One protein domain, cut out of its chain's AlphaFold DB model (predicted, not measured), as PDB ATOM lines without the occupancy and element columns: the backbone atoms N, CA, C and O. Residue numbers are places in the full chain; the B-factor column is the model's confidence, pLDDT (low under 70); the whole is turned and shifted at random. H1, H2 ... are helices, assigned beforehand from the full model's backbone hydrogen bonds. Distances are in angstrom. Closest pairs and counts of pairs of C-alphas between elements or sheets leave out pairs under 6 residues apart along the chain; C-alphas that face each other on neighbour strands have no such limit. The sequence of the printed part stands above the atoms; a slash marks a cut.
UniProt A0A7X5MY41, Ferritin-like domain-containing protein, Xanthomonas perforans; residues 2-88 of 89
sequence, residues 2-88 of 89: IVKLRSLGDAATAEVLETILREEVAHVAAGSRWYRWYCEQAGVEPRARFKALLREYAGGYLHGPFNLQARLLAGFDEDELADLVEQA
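Overview. This is residues 2 to 88 of the 89 residues of the protein "Ferritin-like domain-containing protein" of Xanthomonas perforans (UniProt A0A7X5MY41). One long helix, H2, makes the length of the domain, and the other four helices lie over one side of it. Short H1 folds back along its first end, while at its other end H3 turns back and slants away; H4 meets H2 near its middle, and H5 lies farther out, away from H2, between H4 and H3. The printed part has 87 residues with five named helices, in the order H1, H2, H3, H4, H5, and no named strand; the class is all helix. The whole is loose, with a radius of gyration of the C-alphas of 15.1 A, and spans 50 by 24 by 21 A.

Arrangement. H1, residues 2 to 7, and H2, residues 11 to 42, form a helical hairpin over a tight link: they run opposite ways at a shallow tilt of 15 degrees. They touch through residues 11 to 18 of H2 alone, and their closest C-alphas, those of Ile 2 and Ala 14, are 5.1 A apart. H2 has a kink of 27 degrees near residue 23, and it is the hub, touching three other helices. H3, residues 46 to 58, touches H2 with residue 46 alone, the closest C-alphas being those of Cys 39 and Pro 46 at 5.6 A; the tilt is steep, 54 degrees, opposite ways. H4, residues 68 to 73, touches residues 25 to 29 of H2 alone, closest at the C-alphas of Val 25 and Ala 70, 5.9 A, at a steep tilt of 61 degrees. H5, residues 78 to 86, only just touches H4, with 3 pairs of C-alphas within 8 A, the closest those of Leu 68 and Leu 81 at 7.1 A; this is a helical hairpin, its tilt of 37 degrees only just steep. H5 also only just touches H3, with 3 pairs, the closest C-alphas being those of Arg 47 and Glu 80 at 6.8 A, the same way at a shallow tilt of 25 degrees. H5 is apart from H2, H3 is apart from H4, and H1 is apart from H3, H4 and H5. Every O i to N i+4 pair is within hydrogen-bond range in H1, H3, H4 and H5, and 27 of 28 are in H2.

Along the chain. H1 begins at C-alpha 2, (3.699, -24.915, 27.737). H2 runs 45.7 A from first to last C-alpha and ends at C-alpha 42, (-26.081, -39.996, 8.251). H3 is 16.5 A long and H5 12.4 A; H1 and H4 are short, with six residues each. H5 ends at C-alpha 86, (-0.210, -36.098, 7.287).

Size, cuts and confidence. The two C-alphas farthest apart are those of Gly 9 and Gly 43, 50.5 A. The printed part has no cut. The link from H3 to H4, nine residues, is short but not tight; the other three links are tight. The mean pLDDT of the printed part is 94.6, and no printed residue is under 70.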
ATOM      1  N   ILE A   2       3.600 -24.962  26.259       94.81
ATOM      2  CA  ILE A   2       3.699 -24.915  27.737       94.81
ATOM      3  C   ILE A   2       5.142 -25.093  28.244       94.81
ATOM      4  O   ILE A   2       5.658 -24.227  28.943       94.81
ATOM      5  N   VAL A   3       5.838 -26.153  27.808       94.25
ATOM      6  CA  VAL A   3       7.248 -26.409  28.179       94.25
ATOM      7  C   VAL A   3       8.160 -25.223  27.837       94.25
ATOM      8  O   VAL A   3       9.015 -24.845  28.632       94.25
ATOM      9  N   LYS A   4       7.944 -24.596  26.672       94.69
ATOM     10  CA  LYS A   4       8.717 -23.426  26.232       94.69
ATOM     11  C   LYS A   4       8.478 -22.230  27.157       94.69
ATOM     12  O   LYS A   4       9.445 -21.603  27.567       94.69
ATOM     13  N   LEU A   5       7.228 -21.944  27.521       97.38
ATOM     14  CA  LEU A   5       6.898 -20.850  28.446       97.38
ATOM     15  C   LEU A   5       7.539 -21.059  29.821       97.38
ATOM     16  O   LEU A   5       8.208 -20.155  30.318       97.38
ATOM     17  N   ARG A   6       7.463 -22.283  30.367       97.25
ATOM     18  CA  ARG A   6       8.145 -22.632  31.624       97.25
ATOM     19  C   ARG A   6       9.656 -22.399  31.538       97.25
ATOM     20  O   ARG A   6      10.224 -21.795  32.441       97.25
ATOM     21  N   SER A   7      10.300 -22.810  30.441       97.38
ATOM     22  CA  SER A   7      11.747 -22.601  30.249       97.38
ATOM     23  C   SER A   7      12.158 -21.128  30.135       97.38
ATOM     24  O   SER A   7      13.305 -20.794  30.412       97.38
ATOM     25  N   LEU A   8      11.228 -20.247  29.754       98.19
ATOM     26  CA  LEU A   8      11.440 -18.801  29.649       98.19
ATOM     27  C   LEU A   8      11.068 -18.045  30.938       98.19
ATOM     28  O   LEU A   8      11.112 -16.819  30.953       98.19
ATOM     29  N   GLY A   9      10.709 -18.755  32.013       98.00
ATOM     30  CA  GLY A   9      10.341 -18.162  33.302       98.00
ATOM     31  C   GLY A   9       8.886 -17.695  33.405       98.00
ATOM     32  O   GLY A   9       8.492 -17.184  34.449       98.00
ATOM     33  N   ASP A  10       8.066 -17.903  32.373       98.31
ATOM     34  CA  ASP A  10       6.642 -17.558  32.392       98.31
ATOM     35  C   ASP A  10       5.802 -18.725  32.933       98.31
ATOM     36  O   ASP A  10       5.135 -19.464  32.200       98.31
ATOM     37  N   ALA A  11       5.890 -18.932  34.248       98.12
ATOM     38  CA  ALA A  11       5.137 -19.975  34.938       98.12
ATOM     39  C   ALA A  11       3.630 -19.675  34.983       98.12
ATOM     40  O   ALA A  11       2.827 -20.589  34.811       98.12
ATOM     41  N   ALA A  12       3.251 -18.403  35.143       98.38
ATOM     42  CA  ALA A  12       1.855 -17.995  35.274       98.38
ATOM     43  C   ALA A  12       1.044 -18.326  34.011       98.38
ATOM     44  O   ALA A  12      -0.009 -18.958  34.095       98.38
ATOM     45  N   THR A  13       1.554 -17.982  32.823       98.25
ATOM     46  CA  THR A  13       0.873 -18.328  31.567       98.25
ATOM     47  C   THR A  13       0.873 -19.839  31.331       98.25
ATOM     48  O   THR A  13      -0.111 -20.395  30.838       98.25
ATOM     49  N   ALA A  14       1.958 -20.534  31.691       98.25
ATOM     50  CA  ALA A  14       2.037 -21.985  31.548       98.25
ATOM     51  C   ALA A  14       0.973 -22.718  32.385       98.25
ATOM     52  O   ALA A  14       0.349 -23.646  31.876       98.25
ATOM     53  N   GLU A  15       0.723 -22.282  33.620       98.25
ATOM     54  CA  GLU A  15      -0.298 -22.860  34.510       98.25
ATOM     55  C   GLU A  15      -1.727 -22.653  33.987       98.25
ATOM     56  O   GLU A  15      -2.551 -23.575  34.021       98.25
ATOM     57  N   VAL A  16      -2.016 -21.475  33.425       98.31
ATOM     58  CA  VAL A  16      -3.302 -21.212  32.756       98.31
ATOM     59  C   VAL A  16      -3.493 -22.167  31.574       98.31
ATOM     60  O   VAL A  16      -4.542 -22.797  31.443       98.31
ATOM     61  N   LEU A  17      -2.467 -22.333  30.738       97.25
ATOM     62  CA  LEU A  17      -2.530 -23.223  29.577       97.25
ATOM     63  C   LEU A  17      -2.619 -24.706  29.952       97.25
ATOM     64  O   LEU A  17      -3.227 -25.473  29.210       97.25
ATOM     65  N   GLU A  18      -2.042 -25.130  31.075       96.69
ATOM     66  CA  GLU A  18      -2.213 -26.494  31.594       96.69
ATOM     67  C   GLU A  18      -3.654 -26.754  32.039       96.69
ATOM     68  O   GLU A  18      -4.203 -27.821  31.750       96.69
ATOM     69  N   THR A  19      -4.287 -25.766  32.676       97.50
ATOM     70  CA  THR A  19      -5.707 -25.843  33.045       97.50
ATOM     71  C   THR A  19      -6.580 -25.971  31.801       97.50
ATOM     72  O   THR A  19      -7.367 -26.914  31.716       97.50
ATOM     73  N   ILE A  20      -6.365 -25.099  30.809       97.31
ATOM     74  CA  ILE A  20      -7.073 -25.147  29.522       97.31
ATOM     75  C   ILE A  20      -6.862 -26.506  28.848       97.31
ATOM     76  O   ILE A  20      -7.828 -27.169  28.493       97.31
ATOM     77  N   LEU A  21      -5.614 -26.974  28.718       95.44
ATOM     78  CA  LEU A  21      -5.312 -28.256  28.072       95.44
ATOM     79  C   LEU A  21      -6.066 -29.419  28.729       95.44
ATOM     80  O   LEU A  21      -6.579 -30.286  28.026       95.44
ATOM     81  N   ARG A  22      -6.127 -29.451  30.064       95.44
ATOM     82  CA  ARG A  22      -6.832 -30.505  30.802       95.44
ATOM     83  C   ARG A  22      -8.330 -30.509  30.493       95.44
ATOM     84  O   ARG A  22      -8.906 -31.583  30.336       95.44
ATOM     85  N   GLU A  23      -8.951 -29.337  30.411       97.69
ATOM     86  CA  GLU A  23     -10.377 -29.195  30.089       97.69
ATOM     87  C   GLU A  23     -10.665 -29.534  28.620       97.69
ATOM     88  O   GLU A  23     -11.633 -30.238  28.318       97.69
ATOM     89  N   GLU A  24      -9.769 -29.135  27.715       96.94
ATOM     90  CA  GLU A  24      -9.913 -29.387  26.282       96.94
ATOM     91  C   GLU A  24      -9.894 -30.879  25.923       96.94
ATOM     92  O   GLU A  24     -10.541 -31.278  24.959       96.94
ATOM     93  N   VAL A  25      -9.238 -31.750  26.703       97.12
ATOM     94  CA  VAL A  25      -9.296 -33.207  26.453       97.12
ATOM     95  C   VAL A  25     -10.736 -33.724  26.528       97.12
ATOM     96  O   VAL A  25     -11.188 -34.434  25.629       97.12
ATOM     97  N   ALA A  26     -11.477 -33.355  27.576       96.94
ATOM     98  CA  ALA A  26     -12.861 -33.796  27.749       96.94
ATOM     99  C   ALA A  26     -13.800 -33.145  26.721       96.94
ATOM    100  O   ALA A  26     -14.721 -33.802  26.224       96.94
ATOM    101  N   HIS A  27     -13.543 -31.881  26.378       98.12
ATOM    102  CA  HIS A  27     -14.278 -31.150  25.352       98.12
ATOM    103  C   HIS A  27     -14.130 -31.806  23.972       98.12
ATOM    104  O   HIS A  27     -15.135 -32.166  23.351       98.12
ATOM    105  N   VAL A  28     -12.896 -32.061  23.528       97.19
ATOM    106  CA  VAL A  28     -12.621 -32.750  22.259       97.19
ATOM    107  C   VAL A  28     -13.226 -34.153  22.272       97.19
ATOM    108  O   VAL A  28     -13.867 -34.539  21.298       97.19
ATOM    109  N   ALA A  29     -13.131 -34.887  23.386       97.81
ATOM    110  CA  ALA A  29     -13.746 -36.210  23.499       97.81
ATOM    111  C   ALA A  29     -15.265 -36.171  23.291       97.81
ATOM    112  O   ALA A  29     -15.834 -37.056  22.648       97.81
ATOM    113  N   ALA A  30     -15.944 -35.162  23.844       98.25
ATOM    114  CA  ALA A  30     -17.373 -34.972  23.629       98.25
ATOM    115  C   ALA A  30     -17.682 -34.683  22.155       98.25
ATOM    116  O   ALA A  30     -18.577 -35.319  21.597       98.25
ATOM    117  N   GLY A  31     -16.908 -33.804  21.516       97.38
ATOM    118  CA  GLY A  31     -17.021 -33.516  20.086       97.38
ATOM    119  C   GLY A  31     -16.850 -34.766  19.219       97.38
ATOM    120  O   GLY A  31     -17.716 -35.057  18.397       97.38
ATOM    121  N   SER A  32     -15.800 -35.557  19.454       96.25
ATOM    122  CA  SER A  32     -15.532 -36.793  18.705       96.25
ATOM    123  C   SER A  32     -16.657 -37.819  18.845       96.25
ATOM    124  O   SER A  32     -17.031 -38.464  17.864       96.25
ATOM    125  N   ARG A  33     -17.250 -37.958  20.041       97.50
ATOM    126  CA  ARG A  33     -18.409 -38.845  20.249       97.50
ATOM    127  C   ARG A  33     -19.627 -38.389  19.448       97.50
ATOM    128  O   ARG A  33     -20.228 -39.206  18.757       97.50
ATOM    129  N   TRP A  34     -19.972 -37.103  19.514       98.19
ATOM    130  CA  TRP A  34     -21.113 -36.556  18.771       98.19
ATOM    131  C   TRP A  34     -20.908 -36.608  17.259       98.19
ATOM    132  O   TRP A  34     -21.843 -36.920  16.527       98.19
ATOM    133  N   TYR A  35     -19.682 -36.362  16.798       97.19
ATOM    134  CA  TYR A  35     -19.314 -36.487  15.394       97.19
ATOM    135  C   TYR A  35     -19.534 -37.914  14.880       97.19
ATOM    136  O   TYR A  35     -20.233 -38.105  13.888       97.19
ATOM    137  N   ARG A  36     -19.013 -38.925  15.589       96.62
ATOM    138  CA  ARG A  36     -19.193 -40.337  15.208       96.62
ATOM    139  C   ARG A  36     -20.658 -40.759  15.244       96.62
ATOM    140  O   ARG A  36     -21.113 -41.399  14.303       96.62
ATOM    141  N   TRP A  37     -21.399 -40.338  16.270       98.12
ATOM    142  CA  TRP A  37     -22.844 -40.565  16.347       98.12
ATOM    143  C   TRP A  37     -23.572 -39.974  15.133       98.12
ATOM    144  O   TRP A  37     -24.360 -40.663  14.493       98.12
ATOM    145  N   TYR A  38     -23.274 -38.726  14.759       98.31
ATOM    146  CA  TYR A  38     -23.860 -38.104  13.572       98.31
ATOM    147  C   TYR A  38     -23.505 -38.871  12.292       98.31
ATOM    148  O   TYR A  38     -24.381 -39.120  11.465       98.31
ATOM    149  N   CYS A  39     -22.238 -39.261  12.131       98.19
ATOM    150  CA  CYS A  39     -21.779 -40.019  10.971       98.19
ATOM    151  C   CYS A  39     -22.536 -41.342  10.809       98.19
ATOM    152  O   CYS A  39     -22.959 -41.664   9.699       98.19
ATOM    153  N   GLU A  40     -22.773 -42.053  11.912       98.12
ATOM    154  CA  GLU A  40     -23.583 -43.272  11.935       98.12
ATOM    155  C   GLU A  40     -25.021 -43.006  11.464       98.12
ATOM    156  O   GLU A  40     -25.507 -43.694  10.570       98.12
ATOM    157  N   GLN A  41     -25.680 -41.966  11.991       98.38
ATOM    158  CA  GLN A  41     -27.054 -41.620  11.592       98.38
ATOM    159  C   GLN A  41     -27.158 -41.176  10.127       98.38
ATOM    160  O   GLN A  41     -28.156 -41.443   9.460       98.38
ATOM    161  N   ALA A  42     -26.133 -40.492   9.622       98.06
ATOM    162  CA  ALA A  42     -26.081 -39.996   8.251       98.06
ATOM    163  C   ALA A  42     -25.550 -41.035   7.243       98.06
ATOM    164  O   ALA A  42     -25.519 -40.748   6.047       98.06
ATOM    165  N   GLY A  43     -25.117 -42.218   7.699       98.00
ATOM    166  CA  GLY A  43     -24.540 -43.254   6.840       98.00
ATOM    167  C   GLY A  43     -23.231 -42.834   6.159       98.00
ATOM    168  O   GLY A  43     -22.947 -43.283   5.050       98.00
ATOM    169  N   VAL A  44     -22.447 -41.953   6.788       98.00
ATOM    170  CA  VAL A  44     -21.159 -41.479   6.258       98.00
ATOM    171  C   VAL A  44     -19.999 -42.058   7.054       98.00
ATOM    172  O   VAL A  44     -20.055 -42.159   8.277       98.00
ATOM    173  N   GLU A  45     -18.917 -42.413   6.367       97.62
ATOM    174  CA  GLU A  45     -17.717 -42.930   7.027       97.62
ATOM    175  C   GLU A  45     -16.979 -41.777   7.749       97.62
ATOM    176  O   GLU A  45     -16.625 -40.775   7.109       97.62
ATOM    177  N   PRO A  46     -16.788 -41.858   9.081       96.56
ATOM    178  CA  PRO A  46     -16.311 -40.740   9.889       96.56
ATOM    179  C   PRO A  46     -14.878 -40.305   9.568       96.56
ATOM    180  O   PRO A  46     -14.620 -39.100   9.535       96.56
ATOM    181  N   ARG A  47     -13.941 -41.221   9.316       95.19
ATOM    182  CA  ARG A  47     -12.522 -40.888   9.124       95.19
ATOM    183  C   ARG A  47     -12.297 -40.139   7.814       95.19
ATOM    184  O   ARG A  47     -11.741 -39.040   7.808       95.19
ATOM    185  N   ALA A  48     -12.810 -40.664   6.704       95.88
ATOM    186  CA  ALA A  48     -12.747 -40.037   5.390       95.88
ATOM    187  C   ALA A  48     -13.463 -38.684   5.382       95.88
ATOM    188  O   ALA A  48     -12.944 -37.712   4.819       95.88
ATOM    189  N   ARG A  49     -14.625 -38.583   6.048       96.75
ATOM    190  CA  ARG A  49     -15.330 -37.305   6.177       96.75
ATOM    191  C   ARG A  49     -14.525 -36.302   7.003       96.75
ATOM    192  O   ARG A  49     -14.446 -35.143   6.601       96.75
ATOM    193  N   PHE A  50     -13.862 -36.732   8.075       95.19
ATOM    194  CA  PHE A  50     -13.040 -35.853   8.902       95.19
ATOM    195  C   PHE A  50     -11.827 -35.344   8.118       95.19
ATOM    196  O   PHE A  50     -11.601 -34.136   8.063       95.19
ATOM    197  N   LYS A  51     -11.125 -36.226   7.389       94.00
ATOM    198  CA  LYS A  51     -10.043 -35.834   6.466       94.00
ATOM    199  C   LYS A  51     -10.505 -34.798   5.436       94.00
ATOM    200  O   LYS A  51      -9.753 -33.877   5.121       94.00
ATOM    201  N   ALA A  52     -11.714 -34.944   4.891       94.31
ATOM    202  CA  ALA A  52     -12.271 -33.976   3.950       94.31
ATOM    203  C   ALA A  52     -12.554 -32.621   4.620       94.31
ATOM    204  O   ALA A  52     -12.163 -31.592   4.077       94.31
ATOM    205  N   LEU A  53     -13.152 -32.625   5.816       93.94
ATOM    206  CA  LEU A  53     -13.428 -31.412   6.593       93.94
ATOM    207  C   LEU A  53     -12.146 -30.664   6.983       93.94
ATOM    208  O   LEU A  53     -12.116 -29.438   6.915       93.94
ATOM    209  N   LEU A  54     -11.075 -31.379   7.343       92.69
ATOM    210  CA  LEU A  54      -9.777 -30.759   7.624       92.69
ATOM    211  C   LEU A  54      -9.230 -30.014   6.400       92.69
ATOM    212  O   LEU A  54      -8.773 -28.882   6.530       92.69
ATOM    213  N   ARG A  55      -9.330 -30.599   5.202       90.50
ATOM    214  CA  ARG A  55      -8.905 -29.921   3.967       90.50
ATOM    215  C   ARG A  55      -9.776 -28.713   3.634       90.50
ATOM    216  O   ARG A  55      -9.257 -27.693   3.203       90.50
ATOM    217  N   GLU A  56     -11.086 -28.839   3.829       93.88
ATOM    218  CA  GLU A  56     -12.061 -27.798   3.494       93.88
ATOM    219  C   GLU A  56     -11.956 -26.582   4.425       93.88
ATOM    220  O   GLU A  56     -12.015 -25.446   3.959       93.88
ATOM    221  N   TYR A  57     -11.756 -26.809   5.728       92.19
ATOM    222  CA  TYR A  57     -11.873 -25.756   6.741       92.19
ATOM    223  C   TYR A  57     -10.588 -25.460   7.521       92.19
ATOM    224  O   TYR A  57     -10.467 -24.374   8.087       92.19
ATOM    225  N   ALA A  58      -9.622 -26.385   7.577       88.19
ATOM    226  CA  ALA A  58      -8.467 -26.280   8.475       88.19
ATOM    227  C   ALA A  58      -7.117 -26.058   7.770       88.19
ATOM    228  O   ALA A  58      -6.120 -25.858   8.459       88.19
ATOM    229  N   GLY A  59      -7.060 -26.020   6.433       79.19
ATOM    230  CA  GLY A  59      -5.794 -25.977   5.678       79.19
ATOM    231  C   GLY A  59      -4.828 -24.833   6.039       79.19
ATOM    232  O   GLY A  59      -3.621 -25.011   5.959       79.19
ATOM    233  N   GLY A  60      -5.322 -23.672   6.486       77.81
ATOM    234  CA  GLY A  60      -4.469 -22.553   6.933       77.81
ATOM    235  C   GLY A  60      -4.124 -22.553   8.429       77.81
ATOM    236  O   GLY A  60      -3.281 -21.768   8.866       77.81
ATOM    237  N   TYR A  61      -4.776 -23.401   9.225       81.50
ATOM    238  CA  TYR A  61      -4.743 -23.365  10.694       81.50
ATOM    239  C   TYR A  61      -4.219 -24.656  11.324       81.50
ATOM    240  O   TYR A  61      -3.929 -24.686  12.523       81.50
ATOM    241  N   LEU A  62      -4.104 -25.725  10.540       87.25
ATOM    242  CA  LEU A  62      -3.684 -27.029  11.014       87.25
ATOM    243  C   LEU A  62      -2.157 -27.096  11.118       87.25
ATOM    244  O   LEU A  62      -1.481 -27.599  10.232       87.25
ATOM    245  N   HIS A  63      -1.618 -26.584  12.226       83.81
ATOM    246  CA  HIS A  63      -0.175 -26.536  12.468       83.81
ATOM    247  C   HIS A  63       0.245 -27.512  13.563       83.81
ATOM    248  O   HIS A  63      -0.260 -27.471  14.690       83.81
ATOM    249  N   GLY A  64       1.206 -28.375  13.236       85.06
ATOM    250  CA  GLY A  64       1.918 -29.185  14.217       85.06
ATOM    251  C   GLY A  64       2.986 -28.387  14.994       85.06
ATOM    252  O   GLY A  64       3.248 -27.220  14.697       85.06
ATOM    253  N   PRO A  65       3.650 -29.010  15.986       88.56
ATOM    254  CA  PRO A  65       3.428 -30.377  16.454       88.56
ATOM    255  C   PRO A  65       2.173 -30.505  17.332       88.56
ATOM    256  O   PRO A  65       1.882 -29.657  18.179       88.56
ATOM    257  N   PHE A  66       1.450 -31.613  17.164       91.00
ATOM    258  CA  PHE A  66       0.252 -31.932  17.938       91.00
ATOM    259  C   PHE A  66       0.578 -32.596  19.278       91.00
ATOM    260  O   PHE A  66       1.502 -33.398  19.386       91.00
ATOM    261  N   ASN A  67      -0.244 -32.333  20.296       93.25
ATOM    262  CA  ASN A  67      -0.262 -33.152  21.506       93.25
ATOM    263  C   ASN A  67      -1.011 -34.464  21.214       93.25
ATOM    264  O   ASN A  67      -2.241 -34.506  21.285       93.25
ATOM    265  N   LEU A  68      -0.267 -35.501  20.814       94.00
ATOM    266  CA  LEU A  68      -0.820 -36.809  20.441       94.00
ATOM    267  C   LEU A  68      -1.446 -37.526  21.641       94.00
ATOM    268  O   LEU A  68      -2.549 -38.050  21.531       94.00
ATOM    269  N   GLN A  69      -0.800 -37.469  22.809       94.50
ATOM    270  CA  GLN A  69      -1.317 -38.091  24.030       94.50
ATOM    271  C   GLN A  69      -2.687 -37.525  24.422       94.50
ATOM    272  O   GLN A  69      -3.602 -38.284  24.730       94.50
ATOM    273  N   ALA A  70      -2.857 -36.200  24.368       95.38
ATOM    274  CA  ALA A  70      -4.140 -35.563  24.659       95.38
ATOM    275  C   ALA A  70      -5.248 -36.006  23.688       95.38
ATOM    276  O   ALA A  70      -6.390 -36.177  24.099       95.38
ATOM    277  N   ARG A  71      -4.915 -36.232  22.412       95.94
ATOM    278  CA  ARG A  71      -5.875 -36.700  21.402       95.94
ATOM    279  C   ARG A  71      -6.238 -38.176  21.568       95.94
ATOM    280  O   ARG A  71      -7.417 -38.496  21.459       95.94
ATOM    281  N   LEU A  72      -5.282 -39.041  21.920       95.94
ATOM    282  CA  LEU A  72      -5.572 -40.430  22.314       95.94
ATOM    283  C   LEU A  72      -6.548 -40.465  23.496       95.94
ATOM    284  O   LEU A  72      -7.557 -41.162  23.455       95.94
ATOM    285  N   LEU A  73      -6.297 -39.650  24.528       96.25
ATOM    286  CA  LEU A  73      -7.205 -39.515  25.673       96.25
ATOM    287  C   LEU A  73      -8.576 -38.950  25.276       96.25
ATOM    288  O   LEU A  73      -9.581 -39.281  25.900       96.25
ATOM    289  N   ALA A  74      -8.628 -38.132  24.222       96.38
ATOM    290  CA  ALA A  74      -9.871 -37.642  23.641       96.38
ATOM    291  C   ALA A  74     -10.569 -38.663  22.716       96.38
ATOM    292  O   ALA A  74     -11.604 -38.358  22.123       96.38
ATOM    293  N   GLY A  75     -10.042 -39.885  22.606       94.56
ATOM    294  CA  GLY A  75     -10.651 -40.980  21.859       94.56
ATOM    295  C   GLY A  75     -10.346 -40.967  20.365       94.56
ATOM    296  O   GLY A  75     -11.183 -41.440  19.597       94.56
ATOM    297  N   PHE A  76      -9.212 -40.394  19.958       96.31
ATOM    298  CA  PHE A  76      -8.623 -40.655  18.643       96.31
ATOM    299  C   PHE A  76      -7.912 -42.010  18.665       96.31
ATOM    300  O   PHE A  76      -7.294 -42.351  19.676       96.31
ATOM    301  N   ASP A  77      -7.961 -42.749  17.564       94.88
ATOM    302  CA  ASP A  77      -7.096 -43.910  17.347       94.88
ATOM    303  C   ASP A  77      -5.770 -43.527  16.656       94.88
ATOM    304  O   ASP A  77      -5.556 -42.384  16.241       94.88
ATOM    305  N   GLU A  78      -4.831 -44.473  16.585       94.56
ATOM    306  CA  GLU A  78      -3.496 -44.255  15.999       94.56
ATOM    307  C   GLU A  78      -3.559 -43.815  14.530       94.56
ATOM    308  O   GLU A  78      -2.722 -43.054  14.044       94.56
ATOM    309  N   ASP A  79      -4.593 -44.271  13.848       94.12
ATOM    310  CA  ASP A  79      -4.827 -44.139  12.429       94.12
ATOM    311  C   ASP A  79      -5.382 -42.736  12.098       94.12
ATOM    312  O   ASP A  79      -4.905 -42.051  11.187       94.12
ATOM    313  N   GLU A  80      -6.330 -42.253  12.903       93.94
ATOM    314  CA  GLU A  80      -6.818 -40.873  12.905       93.94
ATOM    315  C   GLU A  80      -5.692 -39.879  13.238       93.94
ATOM    316  O   GLU A  80      -5.640 -38.780  12.676       93.94
ATOM    317  N   LEU A  81      -4.769 -40.243  14.136       94.19
ATOM    318  CA  LEU A  81      -3.604 -39.410  14.444       94.19
ATOM    319  C   LEU A  81      -2.613 -39.337  13.287       94.19
ATOM    320  O   LEU A  81      -2.104 -38.249  13.007       94.19
ATOM    321  N   ALA A  82      -2.342 -40.463  12.624       93.00
ATOM    322  CA  ALA A  82      -1.474 -40.499  11.453       93.00
ATOM    323  C   ALA A  82      -2.025 -39.598  10.337       93.00
ATOM    324  O   ALA A  82      -1.292 -38.758   9.811       93.00
ATOM    325  N   ASP A  83      -3.328 -39.688  10.057       92.62
ATOM    326  CA  ASP A  83      -3.998 -38.818   9.086       92.62
ATOM    327  C   ASP A  83      -3.912 -37.338   9.464       92.62
ATOM    328  O   ASP A  83      -3.728 -36.479   8.604       92.62
ATOM    329  N   LEU A  84      -4.073 -37.017  10.749       92.06
ATOM    330  CA  LEU A  84      -4.001 -35.641  11.220       92.06
ATOM    331  C   LEU A  84      -2.601 -35.049  11.021       92.06
ATOM    332  O   LEU A  84      -2.479 -33.888  10.639       92.06
ATOM    333  N   VAL A  85      -1.558 -35.837  11.293       91.75
ATOM    334  CA  VAL A  85      -0.163 -35.430  11.082       91.75
ATOM    335  C   VAL A  85       0.131 -35.263   9.593       91.75
ATOM    336  O   VAL A  85       0.747 -34.266   9.226       91.75
ATOM    337  N   GLU A  86      -0.341 -36.184   8.748       90.38
ATOM    338  CA  GLU A  86      -0.210 -36.098   7.287       90.38
ATOM    339  C   GLU A  86      -0.805 -34.791   6.744       90.38
ATOM    340  O   GLU A  86      -0.190 -34.128   5.922       90.38
ATOM    341  N   GLN A  87      -1.980 -34.390   7.233       86.25
ATOM    342  CA  GLN A  87      -2.708 -33.215   6.733       86.25
ATOM    343  C   GLN A  87      -2.147 -31.870   7.219       86.25
ATOM    344  O   GLN A  87      -2.597 -30.824   6.756       86.25
ATOM    345  N   ALA A  88      -1.234 -31.881   8.192       85.25
ATOM    346  CA  ALA A  88      -0.612 -30.682   8.755       85.25
ATOM    347  C   ALA A  88       0.729 -30.320   8.089       85.25
ATOM    348  O   ALA A  88       1.317 -29.294   8.439       85.25
TER     349      ALA A  88